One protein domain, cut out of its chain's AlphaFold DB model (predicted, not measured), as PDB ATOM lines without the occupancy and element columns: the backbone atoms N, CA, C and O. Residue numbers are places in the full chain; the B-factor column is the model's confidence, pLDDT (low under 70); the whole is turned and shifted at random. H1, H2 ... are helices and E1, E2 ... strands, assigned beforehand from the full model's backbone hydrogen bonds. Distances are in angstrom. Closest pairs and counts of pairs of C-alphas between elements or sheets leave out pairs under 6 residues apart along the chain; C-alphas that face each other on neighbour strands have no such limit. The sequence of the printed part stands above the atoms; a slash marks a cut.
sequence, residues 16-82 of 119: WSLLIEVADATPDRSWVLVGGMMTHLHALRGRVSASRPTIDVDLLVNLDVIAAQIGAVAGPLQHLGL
ATOM      1  N   TRP A  16     108.255  12.374 -54.686       91.00
ATOM      2  CA  TRP A  16     107.703  11.741 -55.895       91.00
ATOM      3  C   TRP A  16     107.880  10.228 -55.913       91.00
ATOM      4  O   TRP A  16     106.911   9.523 -56.193       91.00
ATOM      5  N   SER A  17     109.071   9.736 -55.568       92.19
ATOM      6  CA  SER A  17     109.317   8.293 -55.482       92.19
ATOM      7  C   SER A  17     108.368   7.622 -54.490       92.19
ATOM      8  O   SER A  17     107.735   6.629 -54.827       92.19
ATOM      9  N   LEU A  18     108.163   8.239 -53.322       91.75
ATOM     10  CA  LEU A  18     107.222   7.754 -52.312       91.75
ATOM     11  C   LEU A  18     105.773   7.732 -52.822       91.75
ATOM     12  O   LEU A  18     105.056   6.764 -52.594       91.75
ATOM     13  N   LEU A  19     105.324   8.783 -53.517       93.06
ATOM     14  CA  LEU A  19     103.979   8.816 -54.101       93.06
ATOM     15  C   LEU A  19     103.772   7.680 -55.118       93.06
ATOM     16  O   LEU A  19     102.702   7.074 -55.138       93.06
ATOM     17  N   ILE A  20     104.783   7.399 -55.944       93.56
ATOM     18  CA  ILE A  20     104.748   6.308 -56.930       93.56
ATOM     19  C   ILE A  20     104.693   4.953 -56.215       93.56
ATOM     20  O   ILE A  20     103.817   4.151 -56.516       93.56
ATOM     21  N   GLU A  21     105.545   4.732 -55.210       92.44
ATOM     22  CA  GLU A  21     105.548   3.496 -54.413       92.44
ATOM     23  C   GLU A  21     104.197   3.237 -53.735       92.44
ATOM     24  O   GLU A  21     103.697   2.112 -53.749       92.44
ATOM     25  N   VAL A  22     103.568   4.276 -53.173       91.12
ATOM     26  CA  VAL A  22     102.228   4.155 -52.585       91.12
ATOM     27  C   VAL A  22     101.194   3.787 -53.644       91.12
ATOM     28  O   VAL A  22     100.347   2.929 -53.384       91.12
ATOM     29  N   ALA A  23     101.245   4.417 -54.818       92.44
ATOM     30  CA  ALA A  23     100.308   4.129 -55.896       92.44
ATOM     31  C   ALA A  23     100.438   2.703 -56.430       92.44
ATOM     32  O   ALA A  23      99.417   2.061 -56.658       92.44
ATOM     33  N   ASP A  24     101.659   2.188 -56.533       93.62
ATOM     34  CA  ASP A  24     101.910   0.817 -56.974       93.62
ATOM     35  C   ASP A  24     101.517  -0.224 -55.911       93.62
ATOM     36  O   ASP A  24     101.102  -1.337 -56.239       93.62
ATOM     37  N   ALA A  25     101.636   0.118 -54.624       90.94
ATOM     38  CA  ALA A  25     101.388  -0.810 -53.523       90.94
ATOM     39  C   ALA A  25      99.907  -0.920 -53.110       90.94
ATOM     40  O   ALA A  25      99.549  -1.832 -52.361       90.94
ATOM     41  N   THR A  26      99.039  -0.002 -53.540       88.19
ATOM     42  CA  THR A  26      97.659   0.105 -53.035       88.19
ATOM     43  C   THR A  26      96.611  -0.082 -54.136       88.19
ATOM     44  O   THR A  26      96.882   0.189 -55.302       88.19
ATOM     45  N   PRO A  27      95.385  -0.546 -53.811       87.25
ATOM     46  CA  PRO A  27      94.360  -0.768 -54.829       87.25
ATOM     47  C   PRO A  27      93.914   0.520 -55.532       87.25
ATOM     48  O   PRO A  27      93.723   1.559 -54.890       87.25
ATOM     49  N   ASP A  28      93.612   0.420 -56.826       86.19
ATOM     50  CA  ASP A  28      93.039   1.523 -57.599       86.19
ATOM     51  C   ASP A  28      91.801   2.123 -56.920       86.19
ATOM     52  O   ASP A  28      90.907   1.411 -56.455       86.19
ATOM     53  N   ARG A  29      91.705   3.458 -56.930       85.31
ATOM     54  CA  ARG A  29      90.567   4.234 -56.391       85.31
ATOM     55  C   ARG A  29      90.310   4.056 -54.886       85.31
ATOM     56  O   ARG A  29      89.300   4.559 -54.391       85.31
ATOM     57  N   SER A  30      91.199   3.387 -54.149       87.38
ATOM     58  CA  SER A  30      91.102   3.256 -52.687       87.38
ATOM     59  C   SER A  30      91.487   4.536 -51.938       87.38
ATOM     60  O   SER A  30      91.163   4.688 -50.762       87.38
ATOM     61  N   TRP A  31      92.128   5.483 -52.618       92.50
ATOM     62  CA  TRP A  31      92.490   6.791 -52.089       92.50
ATOM     63  C   TRP A  31      92.561   7.831 -53.211       92.50
ATOM     64  O   TRP A  31      92.542   7.503 -54.400       92.50
ATOM     65  N   VAL A  32      92.641   9.101 -52.821       93.25
ATOM     66  CA  VAL A  32      92.922  10.228 -53.716       93.25
ATOM     67  C   VAL A  32      94.035  11.103 -53.142       93.25
ATOM     68  O   VAL A  32      94.129  11.280 -51.925       93.25
ATOM     69  N   LEU A  33      94.894  11.627 -54.022       94.12
ATOM     70  CA  LEU A  33      95.979  12.536 -53.649       94.12
ATOM     71  C   LEU A  33      95.396  13.884 -53.221       94.12
ATOM     72  O   LEU A  33      94.606  14.480 -53.958       94.12
ATOM     73  N   VAL A  34      95.818  14.392 -52.066       93.19
ATOM     74  CA  VAL A  34      95.420  15.712 -51.562       93.19
ATOM     75  C   VAL A  34      96.654  16.532 -51.161       93.19
ATOM     76  O   VAL A  34      97.792  16.152 -51.441       93.19
ATOM     77  N   GLY A  35      96.435  17.719 -50.595       89.94
ATOM     78  CA  GLY A  35      97.510  18.538 -50.037       89.94
ATOM     79  C   GLY A  35      98.488  19.121 -51.067       89.94
ATOM     80  O   GLY A  35      98.121  19.501 -52.189       89.94
ATOM     81  N   GLY A  36      99.749  19.254 -50.648       89.88
ATOM     82  CA  GLY A  36     100.791  19.944 -51.412       89.88
ATOM     83  C   GLY A  36     101.158  19.231 -52.712       89.88
ATOM     84  O   GLY A  36     101.257  19.875 -53.759       89.88
ATOM     85  N   MET A  37     101.269  17.899 -52.677       91.31
ATOM     86  CA  MET A  37     101.582  17.086 -53.858       91.31
ATOM     87  C   MET A  37     100.470  17.106 -54.909       91.31
ATOM     88  O   MET A  37     100.772  17.175 -56.101       91.31
ATOM     89  N   MET A  38      99.195  17.145 -54.503       92.62
ATOM     90  CA  MET A  38      98.078  17.349 -55.437       92.62
ATOM     91  C   MET A  38      98.225  18.680 -56.182       92.62
ATOM     92  O   MET A  38      98.164  18.726 -57.413       92.62
ATOM     93  N   THR A  39      98.501  19.759 -55.444       90.69
ATOM     94  CA  THR A  39      98.683  21.095 -56.029       90.69
ATOM     95  C   THR A  39      99.886  21.126 -56.974       90.69
ATOM     96  O   THR A  39      99.803  21.691 -58.065       90.69
ATOM     97  N   HIS A  40     100.989  20.477 -56.593       88.69
ATOM     98  CA  HIS A  40     102.194  20.369 -57.412       88.69
ATOM     99  C   HIS A  40     101.925  19.604 -58.719       88.69
ATOM    100  O   HIS A  40     102.258  20.096 -59.797       88.69
ATOM    101  N   LEU A  41     101.247  18.454 -58.655       89.44
ATOM    102  CA  LEU A  41     100.854  17.684 -59.838       89.44
ATOM    103  C   LEU A  41      99.972  18.512 -60.788       89.44
ATOM    104  O   LEU A  41     100.191  18.513 -62.004       89.44
ATOM    105  N   HIS A  42      99.007  19.260 -60.248       89.88
ATOM    106  CA  HIS A  42      98.166  20.157 -61.042       89.88
ATOM    107  C   HIS A  42      98.953  21.314 -61.668       89.88
ATOM    108  O   HIS A  42      98.707  21.645 -62.829       89.88
ATOM    109  N   ALA A  43      99.917  21.891 -60.947       88.00
ATOM    110  CA  ALA A  43     100.794  22.937 -61.465       88.00
ATOM    111  C   ALA A  43     101.629  22.432 -62.654       88.00
ATOM    112  O   ALA A  43     101.649  23.065 -63.711       88.00
ATOM    113  N   LEU A  44     102.210  21.233 -62.537       86.31
ATOM    114  CA  LEU A  44     102.968  20.597 -63.618       86.31
ATOM    115  C   LEU A  44     102.102  20.308 -64.835       86.31
ATOM    116  O   LEU A  44     102.474  20.645 -65.961       86.31
ATOM    117  N   ARG A  45     100.906  19.754 -64.614       87.44
ATOM    118  CA  ARG A  45      99.926  19.530 -65.681       87.44
ATOM    119  C   ARG A  45      99.518  20.841 -66.362       87.44
ATOM    120  O   ARG A  45      99.312  20.856 -67.574       87.44
ATOM    121  N   GLY A  46      99.412  21.925 -65.594       88.75
ATOM    122  CA  GLY A  46      99.108  23.273 -66.069       88.75
ATOM    123  C   GLY A  46     100.301  24.034 -66.652       88.75
ATOM    124  O   GLY A  46     100.109  25.145 -67.139       88.75
ATOM    125  N   ARG A  47     101.513  23.459 -66.628       85.81
ATOM    126  CA  ARG A  47     102.775  24.118 -67.015       85.81
ATOM    127  C   ARG A  47     103.035  25.430 -66.264       85.81
ATOM    128  O   ARG A  47     103.612  26.362 -66.818       85.81
ATOM    129  N   VAL A  48     102.612  25.501 -65.006       84.25
ATOM    130  CA  VAL A  48     102.899  26.617 -64.101       84.25
ATOM    131  C   VAL A  48     103.865  26.160 -63.016       84.25
ATOM    132  O   VAL A  48     103.844  25.006 -62.591       84.25
ATOM    133  N   SER A  49     104.737  27.059 -62.566       76.62
ATOM    134  CA  SER A  49     105.692  26.744 -61.507       76.62
ATOM    135  C   SER A  49     104.962  26.509 -60.186       76.62
ATOM    136  O   SER A  49     104.242  27.381 -59.698       76.62
ATOM    137  N   ALA A  50     105.164  25.338 -59.583       67.94
ATOM    138  CA  ALA A  50     104.687  25.075 -58.233       67.94
ATOM    139  C   ALA A  50     105.505  25.907 -57.235       67.94
ATOM    140  O   ALA A  50     106.729  25.821 -57.186       67.94
ATOM    141  N   SER A  51     104.828  26.746 -56.455       65.56
ATOM    142  CA  SER A  51     105.480  27.774 -55.632       65.56
ATOM    143  C   SER A  51     105.966  27.282 -54.264       65.56
ATOM    144  O   SER A  51     106.709  28.007 -53.604       65.56
ATOM    145  N   ARG A  52     105.528  26.110 -53.789       68.19
ATOM    146  CA  ARG A  52     105.799  25.661 -52.416       68.19
ATOM    147  C   ARG A  52     106.462  24.283 -52.414       68.19
ATOM    148  O   ARG A  52     105.843  23.341 -52.904       68.19
ATOM    149  N   PRO A  53     107.658  24.137 -51.815       67.88
ATOM    150  CA  PRO A  53     108.222  22.827 -51.520       67.88
ATOM    151  C   PRO A  53     107.244  22.016 -50.662       67.88
ATOM    152  O   PRO A  53     106.770  22.484 -49.625       67.88
ATOM    153  N   THR A  54     106.919  20.814 -51.115       80.38
ATOM    154  CA  THR A  54     106.169  19.804 -50.364       80.38
ATOM    155  C   THR A  54     107.142  18.659 -50.118       80.38
ATOM    156  O   THR A  54     107.909  18.316 -51.018       80.38
ATOM    157  N   ILE A  55     107.190  18.146 -48.893       87.06
ATOM    158  CA  ILE A  55     108.184  17.138 -48.469       87.06
ATOM    159  C   ILE A  55     107.527  15.810 -48.075       87.06
ATOM    160  O   ILE A  55     108.208  14.856 -47.720       87.06
ATOM    161  N   ASP A  56     106.203  15.773 -48.147       87.62
ATOM    162  CA  ASP A  56     105.295  14.737 -47.689       87.62
ATOM    163  C   ASP A  56     104.234  14.419 -48.759       87.62
ATOM    164  O   ASP A  56     104.090  15.121 -49.767       87.62
ATOM    165  N   VAL A  57     103.517  13.315 -48.537       90.50
ATOM    166  CA  VAL A  57     102.422  12.820 -49.377       90.50
ATOM    167  C   VAL A  57     101.165  12.713 -48.516       90.50
ATOM    168  O   VAL A  57     101.127  11.921 -47.575       90.50
ATOM    169  N   ASP A  58     100.130  13.479 -48.862       89.75
ATOM    170  CA  ASP A  58      98.832  13.449 -48.183       89.75
ATOM    171  C   ASP A  58      97.798  12.669 -49.005       89.75
ATOM    172  O   ASP A  58      97.605  12.928 -50.198       89.75
ATOM    173  N   LEU A  59      97.078  11.750 -48.358       90.38
ATOM    174  CA  LEU A  59      96.093  10.878 -49.003       90.38
ATOM    175  C   LEU A  59      94.757  10.945 -48.262       90.38
ATOM    176  O   LEU A  59      94.715  10.860 -47.035       90.38
ATOM    177  N   LEU A  60      93.656  11.026 -49.010       89.50
ATOM    178  CA  LEU A  60      92.317  10.770 -48.481       89.50
ATOM    179  C   LEU A  60      91.903   9.350 -48.872       89.50
ATOM    180  O   LEU A  60      91.808   9.043 -50.058       89.50
ATOM    181  N   VAL A  61      91.642   8.494 -47.886       86.69
ATOM    182  CA  VAL A  61      91.273   7.090 -48.107       86.69
ATOM    183  C   VAL A  61      89.756   6.947 -48.258       86.69
ATOM    184  O   VAL A  61      88.989   7.480 -47.457       86.69
ATOM    185  N   ASN A  62      89.316   6.201 -49.271       83.44
ATOM    186  CA  ASN A  62      87.913   5.892 -49.514       83.44
ATOM    187  C   ASN A  62      87.501   4.619 -48.758       83.44
ATOM    188  O   ASN A  62      87.740   3.505 -49.225       83.44
ATOM    189  N   LEU A  63      86.860   4.799 -47.600       78.50
ATOM    190  CA  LEU A  63      86.436   3.705 -46.719       78.50
ATOM    191  C   LEU A  63      85.332   2.816 -47.314       78.50
ATOM    192  O   LEU A  63      85.277   1.627 -46.990       78.50
ATOM    193  N   ASP A  64      84.505   3.364 -48.208       75.50
ATOM    194  CA  ASP A  64      83.435   2.622 -48.883       75.50
ATOM    195  C   ASP A  64      84.010   1.650 -49.920       75.50
ATOM    196  O   ASP A  64      83.556   0.512 -50.039       75.50
ATOM    197  N   VAL A  65      85.061   2.067 -50.638       70.69
ATOM    198  CA  VAL A  65      85.756   1.230 -51.634       70.69
ATOM    199  C   VAL A  65      86.558   0.113 -50.972       70.69
ATOM    200  O   VAL A  65      86.619  -0.991 -51.509       70.69
ATOM    201  N   ILE A  66      87.136   0.358 -49.793       63.66
ATOM    202  CA  ILE A  66      87.908  -0.655 -49.055       63.66
ATOM    203  C   ILE A  66      87.067  -1.464 -48.055       63.66
ATOM    204  O   ILE A  66      87.629  -2.131 -47.188       63.66
ATOM    205  N   ALA A  67      85.733  -1.431 -48.169       60.09
ATOM    206  CA  ALA A  67      84.795  -2.249 -47.392       60.09
ATOM    207  C   ALA A  67      85.099  -2.277 -45.876       60.09
ATOM    208  O   ALA A  67      85.226  -3.345 -45.275       60.09
ATOM    209  N   ALA A  68      85.257  -1.097 -45.266       58.88
ATOM    210  CA  ALA A  68      85.604  -0.911 -43.849       58.88
ATOM    211  C   ALA A  68      86.958  -1.511 -43.396       58.88
ATOM    212  O   ALA A  68      87.290  -1.458 -42.210       58.88
ATOM    213  N   GLN A  69      87.785  -2.032 -44.307       65.19
ATOM    214  CA  GLN A  69      89.105  -2.571 -43.990       65.19
ATOM    215  C   GLN A  69      90.191  -1.530 -44.253       65.19
ATOM    216  O   GLN A  69      90.854  -1.538 -45.287       65.19
ATOM    217  N   ILE A  70      90.449  -0.680 -43.257       66.56
ATOM    218  CA  ILE A  70      91.614   0.231 -43.236       66.56
ATOM    219  C   ILE A  70      92.922  -0.524 -43.563       66.56
ATOM    220  O   ILE A  70      93.828   0.029 -44.186       66.56
ATOM    221  N   GLY A  71      93.000  -1.814 -43.209       64.62
ATOM    222  CA  GLY A  71      94.119  -2.706 -43.517       64.62
ATOM    223  C   GLY A  71      94.457  -2.845 -45.005       64.62
ATOM    224  O   GLY A  71      95.618  -3.085 -45.319       64.62
ATOM    225  N   ALA A  72      93.505  -2.630 -45.920       74.69
ATOM    226  CA  ALA A  72      93.751  -2.716 -47.362       74.69
ATOM    227  C   ALA A  72      94.705  -1.625 -47.881       74.69
ATOM    228  O   ALA A  72      95.371  -1.826 -48.891       74.69
ATOM    229  N   VAL A  73      94.793  -0.491 -47.176       79.69
ATOM    230  CA  VAL A  73      95.774   0.571 -47.449       79.69
ATOM    231  C   VAL A  73      96.894   0.539 -46.411       79.69
ATOM    232  O   VAL A  73      98.066   0.598 -46.764       79.69
ATOM    233  N   ALA A  74      96.564   0.377 -45.126       79.88
ATOM    234  CA  ALA A  74      97.558   0.400 -44.057       79.88
ATOM    235  C   ALA A  74      98.577  -0.749 -44.148       79.88
ATOM    236  O   ALA A  74      99.750  -0.528 -43.861       79.88
ATOM    237  N   GLY A  75      98.158  -1.951 -44.558       83.56
ATOM    238  CA  GLY A  75      99.048  -3.102 -44.727       83.56
ATOM    239  C   GLY A  75     100.147  -2.835 -45.759       83.56
ATOM    240  O   GLY A  75     101.324  -2.901 -45.404       83.56
ATOM    241  N   PRO A  76      99.804  -2.466 -47.007       85.94
ATOM    242  CA  PRO A  76     100.795  -2.068 -48.003       85.94
ATOM    243  C   PRO A  76     101.733  -0.941 -47.552       85.94
ATOM    244  O   PRO A  76     102.942  -1.061 -47.721       85.94
ATOM    245  N   LEU A  77     101.217   0.112 -46.906       85.38
ATOM    246  CA  LEU A  77     102.061   1.198 -46.386       85.38
ATOM    247  C   LEU A  77     103.067   0.696 -45.336       85.38
ATOM    248  O   LEU A  77     104.238   1.072 -45.368       85.38
ATOM    249  N   GLN A  78     102.644  -0.202 -44.443       86.12
ATOM    250  CA  GLN A  78     103.541  -0.838 -43.472       86.12
ATOM    251  C   GLN A  78     104.595  -1.722 -44.150       86.12
ATOM    252  O   GLN A  78     105.745  -1.744 -43.707       86.12
ATOM    253  N   HIS A  79     104.242  -2.410 -45.241       87.44
ATOM    254  CA  HIS A  79     105.195  -3.180 -46.048       87.44
ATOM    255  C   HIS A  79     106.245  -2.301 -46.741       87.44
ATOM    256  O   HIS A  79     107.378  -2.749 -46.904       87.44
ATOM    257  N   LEU A  80     105.915  -1.044 -47.060       86.75
ATOM    258  CA  LEU A  80     106.878  -0.031 -47.516       86.75
ATOM    259  C   LEU A  80     107.765   0.517 -46.378       86.75
ATOM    260  O   LEU A  80     108.591   1.399 -46.593       86.75
ATOM    261  N   GLY A  81     107.615   0.011 -45.150       85.38
ATOM    262  CA  GLY A  81     108.390   0.451 -43.989       85.38
ATOM    263  C   GLY A  81     107.885   1.751 -43.360       85.38
ATOM    264  O   GLY A  81     108.538   2.282 -42.456       85.38
ATOM    265  N   LEU A  82     106.724   2.251 -43.795       84.94
ATOM    266  CA  LEU A  82     106.067   3.398 -43.184       84.94
ATOM    267  C   LEU A  82     105.414   2.970 -41.871       84.94
ATOM    268  O   LEU A  82     104.753   1.935 -41.790       84.94
TER     269      LEU A  82
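Overview. This is residues 16 to 82 of the 119 residues of an uncharacterized protein of Microbacterium oxydans (UniProt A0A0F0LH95). A short antiparallel ribbon, E1 with E2, forms the middle; H2 lies toward one end, and H1 and H3 meet at their ends as a corner. The printed part has 67 residues, with H1, E1, H2, E2, H3 in order, class mixed. It is only just loose, close to compact, with radius of gyration of the C-alphas 13.1 A and spans 38 by 25 by 15 A.

Arrangement. Start with H1, residues 16 to 25; it touches H3, residues 71 to 79, only at their ends, closest at C-alphas 25 and 76, 5.7 A. Next find E1, residues 31 to 34, and E2, residues 58 to 61: N 32 and O 60 are within hydrogen-bond range, 2.9 A. H2, residues 35 to 45, is closest to E2 at C-alphas 35 and 58, 5.6 A. Every O i to N i+4 pair is within range in H1 and H2, 4 of 5 in H3.

Along the chain. From C-alpha 16 at (107.703, 11.741, -55.895) H1 runs 14.2 A; H3 ends at C-alpha 79, (105.195, -3.180, -46.048).

Size, cuts and confidence. H2 to E2 is a long link; pLDDT is under 70 at residues 50 to 53 and 66 to 71.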